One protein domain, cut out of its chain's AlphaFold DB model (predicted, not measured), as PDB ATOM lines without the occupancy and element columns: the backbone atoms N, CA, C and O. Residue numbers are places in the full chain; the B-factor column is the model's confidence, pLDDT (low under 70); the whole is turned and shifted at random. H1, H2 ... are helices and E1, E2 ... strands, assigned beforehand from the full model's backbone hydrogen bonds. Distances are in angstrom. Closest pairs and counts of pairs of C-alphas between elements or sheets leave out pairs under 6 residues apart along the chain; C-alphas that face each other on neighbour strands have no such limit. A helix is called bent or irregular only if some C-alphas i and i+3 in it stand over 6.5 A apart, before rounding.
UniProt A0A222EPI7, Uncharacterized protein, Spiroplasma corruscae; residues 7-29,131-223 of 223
ATOM      1  N   ASN A   7     196.375 180.046 219.566       74.62
ATOM      2  CA  ASN A   7     197.064 179.895 218.282       74.62
ATOM      3  C   ASN A   7     198.140 178.800 218.341       74.62
ATOM      4  O   ASN A   7     198.191 177.931 217.481       74.62
ATOM      5  N   THR A   8     198.922 178.752 219.423       86.62
ATOM      6  CA  THR A   8     200.012 177.771 219.568       86.62
ATOM      7  C   THR A   8     199.526 176.335 219.743       86.62
ATOM      8  O   THR A   8     200.199 175.402 219.315       86.62
ATOM      9  N   ILE A   9     198.343 176.118 220.320       91.50
ATOM     10  CA  ILE A   9     197.781 174.764 220.414       91.50
ATOM     11  C   ILE A   9     197.383 174.260 219.027       91.50
ATOM     12  O   ILE A   9     197.695 173.118 218.691       91.50
ATOM     13  N   GLN A  10     196.742 175.101 218.209       92.75
ATOM     14  CA  GLN A  10     196.434 174.727 216.831       92.75
ATOM     15  C   GLN A  10     197.721 174.534 216.012       92.75
ATOM     16  O   GLN A  10     197.831 173.527 215.325       92.75
ATOM     17  N   GLU A  11     198.746 175.376 216.192       93.38
ATOM     18  CA  GLU A  11     200.069 175.178 215.575       93.38
ATOM     19  C   GLU A  11     200.692 173.816 215.943       93.38
ATOM     20  O   GLU A  11     201.262 173.151 215.078       93.38
ATOM     21  N   ILE A  12     200.566 173.361 217.199       95.44
ATOM     22  CA  ILE A  12     200.996 172.010 217.611       95.44
ATOM     23  C   ILE A  12     200.188 170.931 216.887       95.44
ATOM     24  O   ILE A  12     200.762 169.939 216.444       95.44
ATOM     25  N   ILE A  13     198.867 171.089 216.781       94.88
ATOM     26  CA  ILE A  13     197.997 170.132 216.082       94.88
ATOM     27  C   ILE A  13     198.396 170.026 214.603       94.88
ATOM     28  O   ILE A  13     198.482 168.913 214.072       94.88
ATOM     29  N   ASP A  14     198.689 171.163 213.976       94.50
ATOM     30  CA  ASP A  14     198.999 171.288 212.553       94.50
ATOM     31  C   ASP A  14     200.343 170.639 212.184       94.50
ATOM     32  O   ASP A  14     200.474 170.121 211.073       94.50
ATOM     33  N   LEU A  15     201.300 170.529 213.124       95.50
ATOM     34  CA  LEU A  15     202.550 169.765 212.923       95.50
ATOM     35  C   LEU A  15     202.297 168.323 212.458       95.50
ATOM     36  O   LEU A  15     203.126 167.733 211.766       95.50
ATOM     37  N   PHE A  16     201.155 167.742 212.826       94.25
ATOM     38  CA  PHE A  16     200.819 166.352 212.530       94.25
ATOM     39  C   PHE A  16     199.861 166.180 211.347       94.25
ATOM     40  O   PHE A  16     199.610 165.041 210.944       94.25
ATOM     41  N   GLU A  17     199.297 167.258 210.784       89.06
ATOM     42  CA  GLU A  17     198.197 167.167 209.808       89.06
ATOM     43  C   GLU A  17     198.579 166.303 208.596       89.06
ATOM     44  O   GLU A  17     197.808 165.427 208.176       89.06
ATOM     45  N   ASN A  18     199.810 166.473 208.110       87.06
ATOM     46  CA  ASN A  18     200.338 165.782 206.935       87.06
ATOM     47  C   ASN A  18     201.162 164.528 207.264       87.06
ATOM     48  O   ASN A  18     201.539 163.794 206.353       87.06
ATOM     49  N   LEU A  19     201.402 164.238 208.545       90.69
ATOM     50  CA  LEU A  19     202.178 163.070 208.948       90.69
ATOM     51  C   LEU A  19     201.325 161.794 208.918       90.69
ATOM     52  O   LEU A  19     200.166 161.754 209.355       90.69
ATOM     53  N   GLU A  20     201.909 160.714 208.397       89.25
ATOM     54  CA  GLU A  20     201.238 159.420 208.326       89.25
ATOM     55  C   GLU A  20     201.131 158.765 209.710       89.25
ATOM     56  O   GLU A  20     202.075 158.725 210.500       89.25
ATOM     57  N   GLY A  21     199.954 158.205 209.995       89.56
ATOM     58  CA  GLY A  21     199.677 157.458 211.220       89.56
ATOM     59  C   GLY A  21     199.261 158.317 212.414       89.56
ATOM     60  O   GLY A  21     198.692 157.782 213.364       89.56
ATOM     61  N   PHE A  22     199.427 159.639 212.345       94.44
ATOM     62  CA  PHE A  22     198.960 160.561 213.377       94.44
ATOM     63  C   PHE A  22     197.494 160.936 213.131       94.44
ATOM     64  O   PHE A  22     197.130 161.618 212.171       94.44
ATOM     65  N   SER A  23     196.621 160.388 213.972       95.25
ATOM     66  CA  SER A  23     195.190 160.696 214.000       95.25
ATOM     67  C   SER A  23     194.645 160.427 215.393       95.25
ATOM     68  O   SER A  23     195.096 159.509 216.078       95.25
ATOM     69  N   TYR A  24     193.694 161.243 215.823       94.75
ATOM     70  CA  TYR A  24     193.144 161.166 217.162       94.75
ATOM     71  C   TYR A  24     192.280 159.915 217.301       94.75
ATOM     72  O   TYR A  24     191.275 159.719 216.607       94.75
ATOM     73  N   TRP A  25     192.680 159.047 218.218       92.75
ATOM     74  CA  TRP A  25     192.032 157.783 218.485       92.75
ATOM     75  C   TRP A  25     190.869 157.990 219.442       92.75
ATOM     76  O   TRP A  25     191.011 157.957 220.668       92.75
ATOM     77  N   LYS A  26     189.679 158.147 218.854       87.50
ATOM     78  CA  LYS A  26     188.409 158.150 219.589       87.50
ATOM     79  C   LYS A  26     188.008 156.728 220.040       87.50
ATOM     80  O   LYS A  26     186.942 156.230 219.679       87.50
ATOM     81  N   ILE A  27     188.862 156.069 220.832       83.25
ATOM     82  CA  ILE A  27     188.554 154.826 221.557       83.25
ATOM     83  C   ILE A  27     187.812 155.089 222.878       83.25
ATOM     84  O   ILE A  27     188.345 155.780 223.725       83.25
ATOM     85  N   LYS A  28     186.597 154.571 223.099       81.06
ATOM     86  CA  LYS A  28     185.837 154.769 224.362       81.06
ATOM     87  C   LYS A  28     186.285 153.824 225.491       81.06
ATOM     88  O   LYS A  28     185.462 153.351 226.272       81.06
ATOM     89  N   THR A  29     187.566 153.492 225.520       85.94
ATOM     90  CA  THR A  29     188.126 152.477 226.409       85.94
ATOM     91  C   THR A  29     189.262 153.102 227.195       85.94
ATOM     92  O   THR A  29     190.090 153.802 226.617       85.94
ATOM     93  N   ILE A 131     203.623 151.950 234.222       80.88
ATOM     94  CA  ILE A 131     202.714 153.046 233.842       80.88
ATOM     95  C   ILE A 131     203.474 154.357 233.646       80.88
ATOM     96  O   ILE A 131     203.288 155.029 232.627       80.88
ATOM     97  N   ASP A 132     204.363 154.678 234.578       81.38
ATOM     98  CA  ASP A 132     205.137 155.915 234.587       81.38
ATOM     99  C   ASP A 132     206.113 155.989 233.403       81.38
ATOM    100  O   ASP A 132     206.404 157.060 232.864       81.38
ATOM    101  N   SER A 133     206.567 154.835 232.911       85.12
ATOM    102  CA  SER A 133     207.437 154.754 231.735       85.12
ATOM    103  C   SER A 133     206.692 154.807 230.392       85.12
ATOM    104  O   SER A 133     207.305 155.111 229.364       85.12
ATOM    105  N   LEU A 134     205.376 154.553 230.360       89.19
ATOM    106  CA  LEU A 134     204.628 154.321 229.114       89.19
ATOM    107  C   LEU A 134     204.711 155.490 228.132       89.19
ATOM    108  O   LEU A 134     205.004 155.297 226.949       89.19
ATOM    109  N   PHE A 135     204.456 156.714 228.602       88.50
ATOM    110  CA  PHE A 135     204.468 157.883 227.720       88.50
ATOM    111  C   PHE A 135     205.886 158.254 227.281       88.50
ATOM    112  O   PHE A 135     206.112 158.581 226.114       88.50
ATOM    113  N   LYS A 136     206.866 158.109 228.180       88.94
ATOM    114  CA  LYS A 136     208.286 158.281 227.856       88.94
ATOM    115  C   LYS A 136     208.724 157.316 226.749       88.94
ATOM    116  O   LYS A 136     209.441 157.716 225.830       88.94
ATOM    117  N   ASN A 137     208.251 156.072 226.784       87.25
ATOM    118  CA  ASN A 137     208.542 155.071 225.758       87.25
ATOM    119  C   ASN A 137     207.927 155.435 224.397       87.25
ATOM    120  O   ASN A 137     208.573 155.240 223.369       87.25
ATOM    121  N   LEU A 138     206.724 156.021 224.375       92.00
ATOM    122  CA  LEU A 138     206.119 156.533 223.140       92.00
ATOM    123  C   LEU A 138     206.933 157.688 222.534       92.00
ATOM    124  O   LEU A 138     207.173 157.688 221.330       92.00
ATOM    125  N   ILE A 139     207.388 158.642 223.354       90.50
ATOM    126  CA  ILE A 139     208.205 159.774 222.884       90.50
ATOM    127  C   ILE A 139     209.550 159.289 222.337       90.50
ATOM    128  O   ILE A 139     209.936 159.634 221.224       90.50
ATOM    129  N   THR A 140     210.274 158.478 223.111       87.50
ATOM    130  CA  THR A 140     211.637 158.041 222.753       87.50
ATOM    131  C   THR A 140     211.680 157.200 221.480       87.50
ATOM    132  O   THR A 140     212.681 157.213 220.769       87.50
ATOM    133  N   LYS A 141     210.589 156.495 221.163       88.06
ATOM    134  CA  LYS A 141     210.466 155.639 219.978       88.06
ATOM    135  C   LYS A 141     209.639 156.268 218.852       88.06
ATOM    136  O   LYS A 141     209.305 155.547 217.914       88.06
ATOM    137  N   LEU A 142     209.318 157.570 218.903       88.75
ATOM    138  CA  LEU A 142     208.340 158.228 218.012       88.75
ATOM    139  C   LEU A 142     208.521 157.877 216.522       88.75
ATOM    140  O   LEU A 142     207.549 157.560 215.831       88.75
ATOM    141  N   ASN A 143     209.773 157.844 216.059       85.31
ATOM    142  CA  ASN A 143     210.142 157.619 214.655       85.31
ATOM    143  C   ASN A 143     209.947 156.177 214.170       85.31
ATOM    144  O   ASN A 143     209.780 155.945 212.975       85.31
ATOM    145  N   ILE A 144     209.924 155.212 215.089       87.94
ATOM    146  CA  ILE A 144     209.741 153.784 214.791       87.94
ATOM    147  C   ILE A 144     208.390 153.250 215.282       87.94
ATOM    148  O   ILE A 144     208.118 152.053 215.182       87.94
ATOM    149  N   LEU A 145     207.524 154.122 215.812       90.06
ATOM    150  CA  LEU A 145     206.185 153.736 216.232       90.06
ATOM    151  C   LEU A 145     205.365 153.230 215.043       90.06
ATOM    152  O   LEU A 145     205.298 153.850 213.978       90.06
ATOM    153  N   ASN A 146     204.648 152.132 215.267       90.38
ATOM    154  CA  ASN A 146     203.621 151.688 214.335       90.38
ATOM    155  C   ASN A 146     202.423 152.661 214.326       90.38
ATOM    156  O   ASN A 146     202.264 153.509 215.205       90.38
ATOM    157  N   THR A 147     201.530 152.501 213.350       91.12
ATOM    158  CA  THR A 147     200.361 153.373 213.171       91.12
ATOM    159  C   THR A 147     199.485 153.506 214.420       91.12
ATOM    160  O   THR A 147     199.028 154.606 214.707       91.12
ATOM    161  N   GLN A 148     199.231 152.434 215.175       91.12
ATOM    162  CA  GLN A 148     198.377 152.527 216.369       91.12
ATOM    163  C   GLN A 148     199.093 153.235 217.520       91.12
ATOM    164  O   GLN A 148     198.487 154.073 218.184       91.12
ATOM    165  N   ALA A 149     200.394 152.991 217.687       93.69
ATOM    166  CA  ALA A 149     201.208 153.680 218.677       93.69
ATOM    167  C   ALA A 149     201.310 155.185 218.386       93.69
ATOM    168  O   ALA A 149     201.155 155.992 219.300       93.69
ATOM    169  N   LYS A 150     201.456 155.582 217.111       95.06
ATOM    170  CA  LYS A 150     201.399 156.993 216.683       95.06
ATOM    171  C   LYS A 150     200.058 157.641 217.022       95.06
ATOM    172  O   LYS A 150     200.030 158.742 217.570       95.06
ATOM    173  N   LYS A 151     198.941 156.953 216.754       94.19
ATOM    174  CA  LYS A 151     197.610 157.435 217.153       94.19
ATOM    175  C   LYS A 151     197.486 157.587 218.660       94.19
ATOM    176  O   LYS A 151     196.928 158.581 219.119       94.19
ATOM    177  N   LEU A 152     197.982 156.618 219.427       94.81
ATOM    178  CA  LEU A 152     197.912 156.656 220.879       94.81
ATOM    179  C   LEU A 152     198.730 157.822 221.445       94.81
ATOM    180  O   LEU A 152     198.181 158.632 222.186       94.81
ATOM    181  N   PHE A 153     199.988 157.957 221.019       95.19
ATOM    182  CA  PHE A 153     200.848 159.092 221.353       95.19
ATOM    183  C   PHE A 153     200.156 160.428 221.062       95.19
ATOM    184  O   PHE A 153     200.007 161.256 221.959       95.19
ATOM    185  N   TYR A 154     199.664 160.606 219.833       95.69
ATOM    186  CA  TYR A 154     198.994 161.833 219.407       95.69
ATOM    187  C   TYR A 154     197.750 162.138 220.244       95.69
ATOM    188  O   TYR A 154     197.523 163.276 220.643       95.69
ATOM    189  N   SER A 155     196.955 161.113 220.551       95.12
ATOM    190  CA  SER A 155     195.738 161.271 221.349       95.12
ATOM    191  C   SER A 155     196.050 161.682 222.780       95.12
ATOM    192  O   SER A 155     195.368 162.554 223.314       95.12
ATOM    193  N   ILE A 156     197.087 161.092 223.384       95.19
ATOM    194  CA  ILE A 156     197.563 161.466 224.717       95.19
ATOM    195  C   ILE A 156     198.078 162.908 224.707       95.19
ATOM    196  O   ILE A 156     197.646 163.703 225.540       95.19
ATOM    197  N   LEU A 157     198.942 163.263 223.751       95.56
ATOM    198  CA  LEU A 157     199.493 164.611 223.610       95.56
ATOM    199  C   LEU A 157     198.381 165.658 223.503       95.56
ATOM    200  O   LEU A 157     198.284 166.542 224.352       95.56
ATOM    201  N   LEU A 158     197.506 165.527 222.500       94.62
ATOM    202  CA  LEU A 158     196.459 166.514 222.241       94.62
ATOM    203  C   LEU A 158     195.470 166.639 223.398       94.62
ATOM    204  O   LEU A 158     195.080 167.743 223.770       94.62
ATOM    205  N   SER A 159     195.083 165.507 223.988       94.00
ATOM    206  CA  SER A 159     194.150 165.509 225.113       94.00
ATOM    207  C   SER A 159     194.680 166.303 226.293       94.00
ATOM    208  O   SER A 159     193.908 166.994 226.949       94.00
ATOM    209  N   ASN A 160     195.980 166.197 226.573       92.94
ATOM    210  CA  ASN A 160     196.579 166.861 227.718       92.94
ATOM    211  C   ASN A 160     196.913 168.330 227.432       92.94
ATOM    212  O   ASN A 160     196.606 169.162 228.279       92.94
ATOM    213  N   ILE A 161     197.436 168.689 226.250       92.56
ATOM    214  CA  ILE A 161     197.689 170.112 225.940       92.56
ATOM    215  C   ILE A 161     196.385 170.921 225.909       92.56
ATOM    216  O   ILE A 161     196.347 172.034 226.421       92.56
ATOM    217  N   ILE A 162     195.296 170.347 225.382       91.56
ATOM    218  CA  ILE A 162     193.997 171.032 225.334       91.56
ATOM    219  C   ILE A 162     193.344 171.044 226.716       91.56
ATOM    220  O   ILE A 162     192.736 172.038 227.095       91.56
ATOM    221  N   TYR A 163     193.498 169.983 227.511       87.69
ATOM    222  CA  TYR A 163     193.037 169.992 228.899       87.69
ATOM    223  C   TYR A 163     193.705 171.097 229.733       87.69
ATOM    224  O   TYR A 163     193.040 171.723 230.558       87.69
ATOM    225  N   LEU A 164     195.002 171.338 229.514       86.94
ATOM    226  CA  LEU A 164     195.796 172.349 230.216       86.94
ATOM    227  C   LEU A 164     195.608 173.774 229.671       86.94
ATOM    228  O   LEU A 164     196.155 174.714 230.244       86.94
ATOM    229  N   SER A 165     194.875 173.959 228.570       86.94
ATOM    230  CA  SER A 165     194.644 175.289 228.007       86.94
ATOM    231  C   SER A 165     193.639 176.083 228.845       86.94
ATOM    232  O   SER A 165     192.774 175.515 229.510       86.94
ATOM    233  N   ASN A 166     193.717 177.414 228.791       81.12
ATOM    234  CA  ASN A 166     192.732 178.298 229.428       81.12
ATOM    235  C   ASN A 166     191.557 178.659 228.499       81.12
ATOM    236  O   ASN A 166     190.688 179.425 228.896       81.12
ATOM    237  N   ASP A 167     191.521 178.112 227.282       75.62
ATOM    238  CA  ASP A 167     190.525 178.467 226.271       75.62
ATOM    239  C   ASP A 167     189.382 177.445 226.251       75.62
ATOM    240  O   ASP A 167     189.461 176.412 225.581       75.62
ATOM    241  N   ASP A 168     188.315 177.728 226.999       72.25
ATOM    242  CA  ASP A 168     187.169 176.818 227.129       72.25
ATOM    243  C   ASP A 168     186.252 176.802 225.887       72.25
ATOM    244  O   ASP A 168     185.665 175.758 225.578       72.25
ATOM    245  N   ASP A 169     186.187 177.913 225.144       73.19
ATOM    246  CA  ASP A 169     185.232 178.117 224.041       73.19
ATOM    247  C   ASP A 169     185.807 177.856 222.638       73.19
ATOM    248  O   ASP A 169     185.051 177.666 221.682       73.19
ATOM    249  N   ASN A 170     187.134 177.801 222.491       83.62
ATOM    250  CA  ASN A 170     187.763 177.604 221.185       83.62
ATOM    251  C   ASN A 170     187.578 176.168 220.681       83.62
ATOM    252  O   ASN A 170     187.779 175.194 221.411       83.62
ATOM    253  N   GLN A 171     187.220 176.044 219.401       91.25
ATOM    254  CA  GLN A 171     187.193 174.764 218.700       91.25
ATOM    255  C   GLN A 171     188.558 174.467 218.082       91.25
ATOM    256  O   GLN A 171     189.165 175.323 217.444       91.25
ATOM    257  N   PHE A 172     189.006 173.223 218.218       91.94
ATOM    258  CA  PHE A 172     190.266 172.742 217.656       91.94
ATOM    259  C   PHE A 172     189.996 171.852 216.449       91.94
ATOM    260  O   PHE A 172     189.167 170.950 216.526       91.94
ATOM    261  N   LYS A 173     190.715 172.028 215.338       93.75
ATOM    262  CA  LYS A 173     190.577 171.152 214.162       93.75
ATOM    263  C   LYS A 173     191.468 169.919 214.329       93.75
ATOM    264  O   LYS A 173     192.660 169.981 214.058       93.75
ATOM    265  N   ILE A 174     190.902 168.780 214.729       94.50
ATOM    266  CA  ILE A 174     191.655 167.548 215.029       94.50
ATOM    267  C   ILE A 174     191.382 166.455 213.993       94.50
ATOM    268  O   ILE A 174     190.252 166.006 213.811       94.50
ATOM    269  N   LYS A 175     192.432 165.940 213.351       94.75
ATOM    270  CA  LYS A 175     192.336 164.829 212.388       94.75
ATOM    271  C   LYS A 175     191.973 163.515 213.089       94.75
ATOM    272  O   LYS A 175     192.724 163.042 213.936       94.75
ATOM    273  N   ILE A 176     190.871 162.869 212.694       93.69
ATOM    274  CA  ILE A 176     190.447 161.553 213.229       93.69
ATOM    275  C   ILE A 176     190.703 160.391 212.262       93.69
ATOM    276  O   ILE A 176     190.882 159.249 212.680       93.69
ATOM    277  N   LYS A 177     190.729 160.670 210.956       89.19
ATOM    278  CA  LYS A 177     191.170 159.759 209.886       89.19
ATOM    279  C   LYS A 177     191.533 160.591 208.653       89.19
ATOM    280  O   LYS A 177     191.339 161.804 208.651       89.19
ATOM    281  N   LYS A 178     192.064 159.954 207.604       86.12
ATOM    282  CA  LYS A 178     192.369 160.631 206.332       86.12
ATOM    283  C   LYS A 178     191.147 161.431 205.857       86.12
ATOM    284  O   LYS A 178     190.057 160.869 205.763       86.12
ATOM    285  N   ASN A 179     191.350 162.722 205.603       85.81
ATOM    286  CA  ASN A 179     190.338 163.677 205.140       85.81
ATOM    287  C   ASN A 179     189.093 163.788 206.041       85.81
ATOM    288  O   ASN A 179     188.007 164.101 205.561       85.81
ATOM    289  N   ASN A 180     189.212 163.502 207.340       91.81
ATOM    290  CA  ASN A 180     188.109 163.666 208.280       91.81
ATOM    291  C   ASN A 180     188.611 164.258 209.597       91.81
ATOM    292  O   ASN A 180     189.520 163.717 210.239       91.81
ATOM    293  N   PHE A 181     187.969 165.353 209.986       94.56
ATOM    294  CA  PHE A 181     188.325 166.175 211.127       94.56
ATOM    295  C   PHE A 181     187.168 166.226 212.123       94.56
ATOM    296  O   PHE A 181     185.994 166.205 211.760       94.56
ATOM    297  N   TRP A 182     187.524 166.291 213.395       94.50
ATOM    298  CA  TRP A 182     186.639 166.572 214.509       94.50
ATOM    299  C   TRP A 182     186.964 167.976 215.014       94.50
ATOM    300  O   TRP A 182     188.141 168.306 215.129       94.50
ATOM    301  N   TYR A 183     185.935 168.769 215.318       94.69
ATOM    302  CA  TYR A 183     186.063 170.158 215.771       94.69
ATOM    303  C   TYR A 183     185.605 170.334 217.229       94.69
ATOM    304  O   TYR A 183     184.604 171.007 217.468       94.69
ATOM    305  N   PRO A 184     186.235 169.660 218.209       92.56
ATOM    306  CA  PRO A 184     185.808 169.774 219.593       92.56
ATOM    307  C   PRO A 184     186.263 171.066 220.256       92.56
ATOM    308  O   PRO A 184     187.334 171.588 219.948       92.56
ATOM    309  N   ASN A 185     185.511 171.485 221.269       92.19
ATOM    310  CA  ASN A 185     186.020 172.406 222.285       92.19
ATOM    311  C   ASN A 185     186.759 171.668 223.421       92.19
ATOM    312  O   ASN A 185     186.758 170.431 223.514       92.19
ATOM    313  N   LYS A 186     187.377 172.429 224.333       91.25
ATOM    314  CA  LYS A 186     188.108 171.877 225.486       91.25
ATOM    315  C   LYS A 186     187.244 170.977 226.368       91.25
ATOM    316  O   LYS A 186     187.727 169.951 226.854       91.25
ATOM    317  N   ASN A 187     185.971 171.312 226.564       91.56
ATOM    318  CA  ASN A 187     185.057 170.525 227.394       91.56
ATOM    319  C   ASN A 187     184.795 169.130 226.813       91.56
ATOM    320  O   ASN A 187     184.806 168.133 227.544       91.56
ATOM    321  N   GLU A 188     184.592 169.034 225.501       91.88
ATOM    322  CA  GLU A 188     184.417 167.758 224.806       91.88
ATOM    323  C   GLU A 188     185.672 166.889 224.893       91.88
ATOM    324  O   GLU A 188     185.572 165.704 225.227       91.88
ATOM    325  N   ILE A 189     186.856 167.470 224.673       91.62
ATOM    326  CA  ILE A 189     188.126 166.743 224.817       91.62
ATOM    327  C   ILE A 189     188.361 166.331 226.262       91.62
ATOM    328  O   ILE A 189     188.753 165.198 226.507       91.62
ATOM    329  N   SER A 190     188.076 167.192 227.233       90.25
ATOM    330  CA  SER A 190     188.274 166.887 228.652       90.25
ATOM    331  C   SER A 190     187.410 165.712 229.106       90.25
ATOM    332  O   SER A 190     187.902 164.798 229.773       90.25
ATOM    333  N   LYS A 191     186.129 165.680 228.709       90.44
ATOM    334  CA  LYS A 191     185.235 164.533 228.956       90.44
ATOM    335  C   LYS A 191     185.789 163.266 228.310       90.44
ATOM    336  O   LYS A 191     185.840 162.210 228.943       90.44
ATOM    337  N   TYR A 192     186.248 163.391 227.070       90.44
ATOM    338  CA  TYR A 192     186.823 162.291 226.315       90.44
ATOM    339  C   TYR A 192     188.093 161.731 226.976       90.44
ATOM    340  O   TYR A 192     188.165 160.542 227.283       90.44
ATOM    341  N   SER A 193     189.056 162.601 227.260       90.50
ATOM    342  CA  SER A 193     190.343 162.315 227.891       90.50
ATOM    343  C   SER A 193     190.181 161.596 229.230       90.50
ATOM    344  O   SER A 193     190.850 160.593 229.476       90.50
ATOM    345  N   LYS A 194     189.221 162.038 230.057       90.56
ATOM    346  CA  LYS A 194     188.864 161.364 231.315       90.56
ATOM    347  C   LYS A 194     188.348 159.945 231.077       90.56
ATOM    348  O   LYS A 194     188.816 159.019 231.725       90.56
ATOM    349  N   SER A 195     187.421 159.761 230.133       89.75
ATOM    350  CA  SER A 195     186.832 158.439 229.855       89.75
ATOM    351  C   SER A 195     187.829 157.408 229.311       89.75
ATOM    352  O   SER A 195     187.665 156.216 229.552       89.75
ATOM    353  N   CYS A 196     188.868 157.864 228.608       89.88
ATOM    354  CA  CYS A 196     189.857 156.993 227.965       89.88
ATOM    355  C   CYS A 196     191.168 156.882 228.754       89.88
ATOM    356  O   CYS A 196     192.096 156.219 228.302       89.88
ATOM    357  N   GLY A 197     191.269 157.555 229.904       90.56
ATOM    358  CA  GLY A 197     192.459 157.538 230.753       90.56
ATOM    359  C   GLY A 197     193.631 158.390 230.252       90.56
ATOM    360  O   GLY A 197     194.667 158.414 230.909       90.56
ATOM    361  N   TYR A 198     193.497 159.131 229.144       92.44
ATOM    362  CA  TYR A 198     194.582 159.963 228.598       92.44
ATOM    363  C   TYR A 198     195.054 161.043 229.572       92.44
ATOM    364  O   TYR A 198     196.240 161.367 229.601       92.44
ATOM    365  N   ILE A 199     194.145 161.548 230.409       90.62
ATOM    366  CA  ILE A 199     194.444 162.574 231.412       90.62
ATOM    367  C   ILE A 199     195.477 162.126 232.452       90.62
ATOM    368  O   ILE A 199     196.139 162.950 233.076       90.62
ATOM    369  N   ARG A 200     195.646 160.814 232.636       90.44
ATOM    370  CA  ARG A 200     196.634 160.252 233.564       90.44
ATOM    371  C   ARG A 200     198.071 160.504 233.115       90.44
ATOM    372  O   ARG A 200     198.981 160.361 233.915       90.44
ATOM    373  N   PHE A 201     198.263 160.905 231.859       90.88
ATOM    374  CA  PHE A 201     199.570 161.248 231.317       90.88
ATOM    375  C   PHE A 201     199.898 162.747 231.381       90.88
ATOM    376  O   PHE A 201     200.941 163.148 230.869       90.88
ATOM    377  N   LYS A 202     199.040 163.585 231.983       89.56
ATOM    378  CA  LYS A 202     199.206 165.050 231.988       89.56
ATOM    379  C   LYS A 202     200.575 165.496 232.512       89.56
ATOM    380  O   LYS A 202     201.209 166.344 231.894       89.56
ATOM    381  N   ASP A 203     201.053 164.860 233.579       88.75
ATOM    382  CA  ASP A 203     202.298 165.242 234.246       88.75
ATOM    383  C   ASP A 203     203.525 164.777 233.446       88.75
ATOM    384  O   ASP A 203     204.612 165.309 233.622       88.75
ATOM    385  N   TYR A 204     203.352 163.852 232.495       88.75
ATOM    386  CA  TYR A 204     204.414 163.382 231.602       88.75
ATOM    387  C   TYR A 204     204.587 164.252 230.354       88.75
ATOM    388  O   TYR A 204     205.603 164.141 229.667       88.75
ATOM    389  N   ILE A 205     203.635 165.141 230.054       90.25
ATOM    390  CA  ILE A 205     203.759 166.088 228.934       90.25
ATOM    391  C   ILE A 205     204.926 167.052 229.150       90.25
ATOM    392  O   ILE A 205     205.541 167.474 228.174       90.25
ATOM    393  N   VAL A 206     205.296 167.318 230.406       89.12
ATOM    394  CA  VAL A 206     206.430 168.185 230.759       89.12
ATOM    395  C   VAL A 206     207.761 167.702 230.177       89.12
ATOM    396  O   VAL A 206     208.664 168.509 229.979       89.12
ATOM    397  N   ILE A 207     207.872 166.414 229.813       91.06
ATOM    398  CA  ILE A 207     209.024 165.861 229.080       91.06
ATOM    399  C   ILE A 207     209.240 166.596 227.744       91.06
ATOM    400  O   ILE A 207     210.372 166.710 227.280       91.06
ATOM    401  N   LEU A 208     208.171 167.104 227.124       92.38
ATOM    402  CA  LEU A 208     208.228 167.884 225.886       92.38
ATOM    403  C   LEU A 208     208.432 169.387 226.144       92.38
ATOM    404  O   LEU A 208     208.857 170.101 225.239       92.38
ATOM    405  N   GLY A 209     208.148 169.881 227.349       92.69
ATOM    406  CA  GLY A 209     208.293 171.288 227.718       92.69
ATOM    407  C   GLY A 209     207.306 171.735 228.796       92.69
ATOM    408  O   GLY A 209     206.245 171.141 228.964       92.69
ATOM    409  N   ASN A 210     207.640 172.821 229.497       90.25
ATOM    410  CA  ASN A 210     206.818 173.383 230.582       90.25
ATOM    411  C   ASN A 210     205.732 174.359 230.098       90.25
ATOM    412  O   ASN A 210     204.902 174.807 230.886       90.25
ATOM    413  N   ASP A 211     205.740 174.703 228.814       91.81
ATOM    414  CA  ASP A 211     204.780 175.598 228.175       91.81
ATOM    415  C   ASP A 211     204.533 175.156 226.723       91.81
ATOM    416  O   ASP A 211     205.319 174.398 226.143       91.81
ATOM    417  N   PHE A 212     203.439 175.628 226.116       92.38
ATOM    418  CA  PHE A 212     203.044 175.208 224.767       92.38
ATOM    419  C   PHE A 212     204.059 175.584 223.683       92.38
ATOM    420  O   PHE A 212     204.230 174.828 222.729       92.38
ATOM    421  N   TYR A 213     204.771 176.704 223.821       93.06
ATOM    422  CA  TYR A 213     205.789 177.093 222.849       93.06
ATOM    423  C   TYR A 213     206.999 176.154 222.912       93.06
ATOM    424  O   TYR A 213     207.484 175.689 221.878       93.06
ATOM    425  N   THR A 214     207.454 175.808 224.116       94.81
ATOM    426  CA  THR A 214     208.527 174.829 224.319       94.81
ATOM    427  C   THR A 214     208.115 173.451 223.802       94.81
ATOM    428  O   THR A 214     208.886 172.827 223.077       94.81
ATOM    429  N   ILE A 215     206.880 173.008 224.075       95.19
ATOM    430  CA  ILE A 215     206.334 171.752 223.533       95.19
ATOM    431  C   ILE A 215     206.355 171.770 222.002       95.19
ATOM    432  O   ILE A 215     206.860 170.831 221.387       95.19
ATOM    433  N   TYR A 216     205.863 172.845 221.379       95.38
ATOM    434  CA  TYR A 216     205.901 173.024 219.928       95.38
ATOM    435  C   TYR A 216     207.330 172.897 219.380       95.38
ATOM    436  O   TYR A 216     207.577 172.114 218.463       95.38
ATOM    437  N   LYS A 217     208.299 173.596 219.985       95.44
ATOM    438  CA  LYS A 217     209.712 173.535 219.577       95.44
ATOM    439  C   LYS A 217     210.344 172.163 219.768       95.44
ATOM    440  O   LYS A 217     211.148 171.761 218.929       95.44
ATOM    441  N   SER A 218     210.001 171.442 220.828       95.00
ATOM    442  CA  SER A 218     210.471 170.071 221.037       95.00
ATOM    443  C   SER A 218     209.903 169.125 219.986       95.00
ATOM    444  O   SER A 218     210.651 168.343 219.408       95.00
ATOM    445  N   LEU A 219     208.611 169.233 219.669       94.62
ATOM    446  CA  LEU A 219     207.976 168.413 218.636       94.62
ATOM    447  C   LEU A 219     208.582 168.665 217.253       94.62
ATOM    448  O   LEU A 219     208.879 167.702 216.560       94.62
ATOM    449  N   GLN A 220     208.871 169.921 216.892       93.69
ATOM    450  CA  GLN A 220     209.567 170.254 215.638       93.69
ATOM    451  C   GLN A 220     210.944 169.590 215.490       93.69
ATOM    452  O   GLN A 220     211.426 169.453 214.373       93.69
ATOM    453  N   LYS A 221     211.612 169.238 216.595       92.50
ATOM    454  CA  LYS A 221     212.929 168.581 216.563       92.50
ATOM    455  C   LYS A 221     212.838 167.061 216.444       92.50
ATOM    456  O   LYS A 221     213.819 166.440 216.052       92.50
ATOM    457  N   ILE A 222     211.728 166.472 216.890       90.50
ATOM    458  CA  ILE A 222     211.575 165.014 217.003       90.50
ATOM    459  C   ILE A 222     210.785 164.449 215.812       90.50
ATOM    460  O   ILE A 222     211.023 163.300 215.445       90.50
ATOM    461  N   LEU A 223     209.865 165.234 215.237       88.75
ATOM    462  CA  LEU A 223     209.100 164.904 214.026       88.75
ATOM    463  C   LEU A 223     209.919 165.128 212.753       88.75
ATOM    464  O   LEU A 223     209.753 164.302 211.829       88.75
TER     465      LEU A 223
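AT A GLANCE: This is residues 7 to 29 and 131 to 223 of the 223 residues of an uncharacterized protein of Spiroplasma corruscae (UniProt A0A222EPI7). The longest helix, H3, runs through the middle of a rounded cluster of helices; H5 crosses it at nearly a right angle, with H2 packed on the first part of H3 and H4 on its last part. H1 and H6 lie side by side as a pair at the outside, and a small two-stranded hairpin, E1 and E2, sits at an edge of the cluster. The printed part has 116 residues, with six named helices and two named strands in the order H1 H2 H3 E1 E2 H4 H5 H6; the sheet, E1 - E2, is antiparallel, and the class is mostly helix. The whole is compact, with a radius of gyration of the C-alphas of 12.9 A and spans of 34 by 31 by 28 A.

HOW THE PARTS SIT: Start at H1, residues 7 to 14, which touches H6, residues 212 to 222, at a shallow tilt of 26 degrees, the same way; their closest C-alphas are those of Ile 12 and Tyr 216, 5.5 A apart. Go on past the cut to H2, residues 131 to 140, and then to the hub, H3, residues 147 to 163, which touches four helices. H1 and H3 only just touch, with 3 pairs of C-alphas within 8 A, the closest being Ile 9 and Ile 161 at 7.2 A. H2 touches H3 at residues 149 to 153 alone, closest at the C-alphas of Leu 138 and Phe 153, 6.1 A. Next comes the hairpin of E1, residues 174 to 177, and E2, residues 180 to 182; look for N 174 and O 182 at 2.8 A and N 180 and O 177 at 3.0 A, both within hydrogen-bond range. H4, residues 186 to 196, touches H3 at residues 156 to 163 alone, at a steep tilt of 49 degrees, opposite ways, with the C-alphas of Tyr 163 and Ser 190 closest at 5.7 A. H5, residues 198 to 207, touches H3 about perpendicular at 86 degrees, with the C-alphas of Ile 156 and Tyr 198 closest at 5.1 A. H1, H3, H4 and H6 have every O i to N i+4 pair within hydrogen-bond range, H2 has 4 of 6, and H5 has 1 of 6 beside 5 of 7 O i to N i+3 pairs.

IN THESE COORDINATES: Find C-alpha 7 at (197.064, 179.895, 218.282), where H1 begins. H3 runs 24.0 A from C-alpha 147 at (200.361, 153.373, 213.171) to C-alpha 163. H4 measures 15.2 A, H5 15.6 A and H2 15.1 A; H2 and H5 are irregular, with C-alphas 132 and 135 7.2 A apart and C-alphas 200 and 203 7.6 A apart. H6, 15.4 A long, ends at C-alpha 222, (211.575, 165.014, 217.003).

THE WHOLE: The two C-alphas farthest apart, those of Ile 144 and Asp 169, are 35.8 A from each other. Residues 30 to 130 are not printed, and C-alphas 29 and 131 are 16.4 A apart across the cut. Before the cut, residues 15 to 29 hold no named element. Of the links printed whole, none is long. The mean pLDDT of the printed part is 90.4, and no printed residue is under 70.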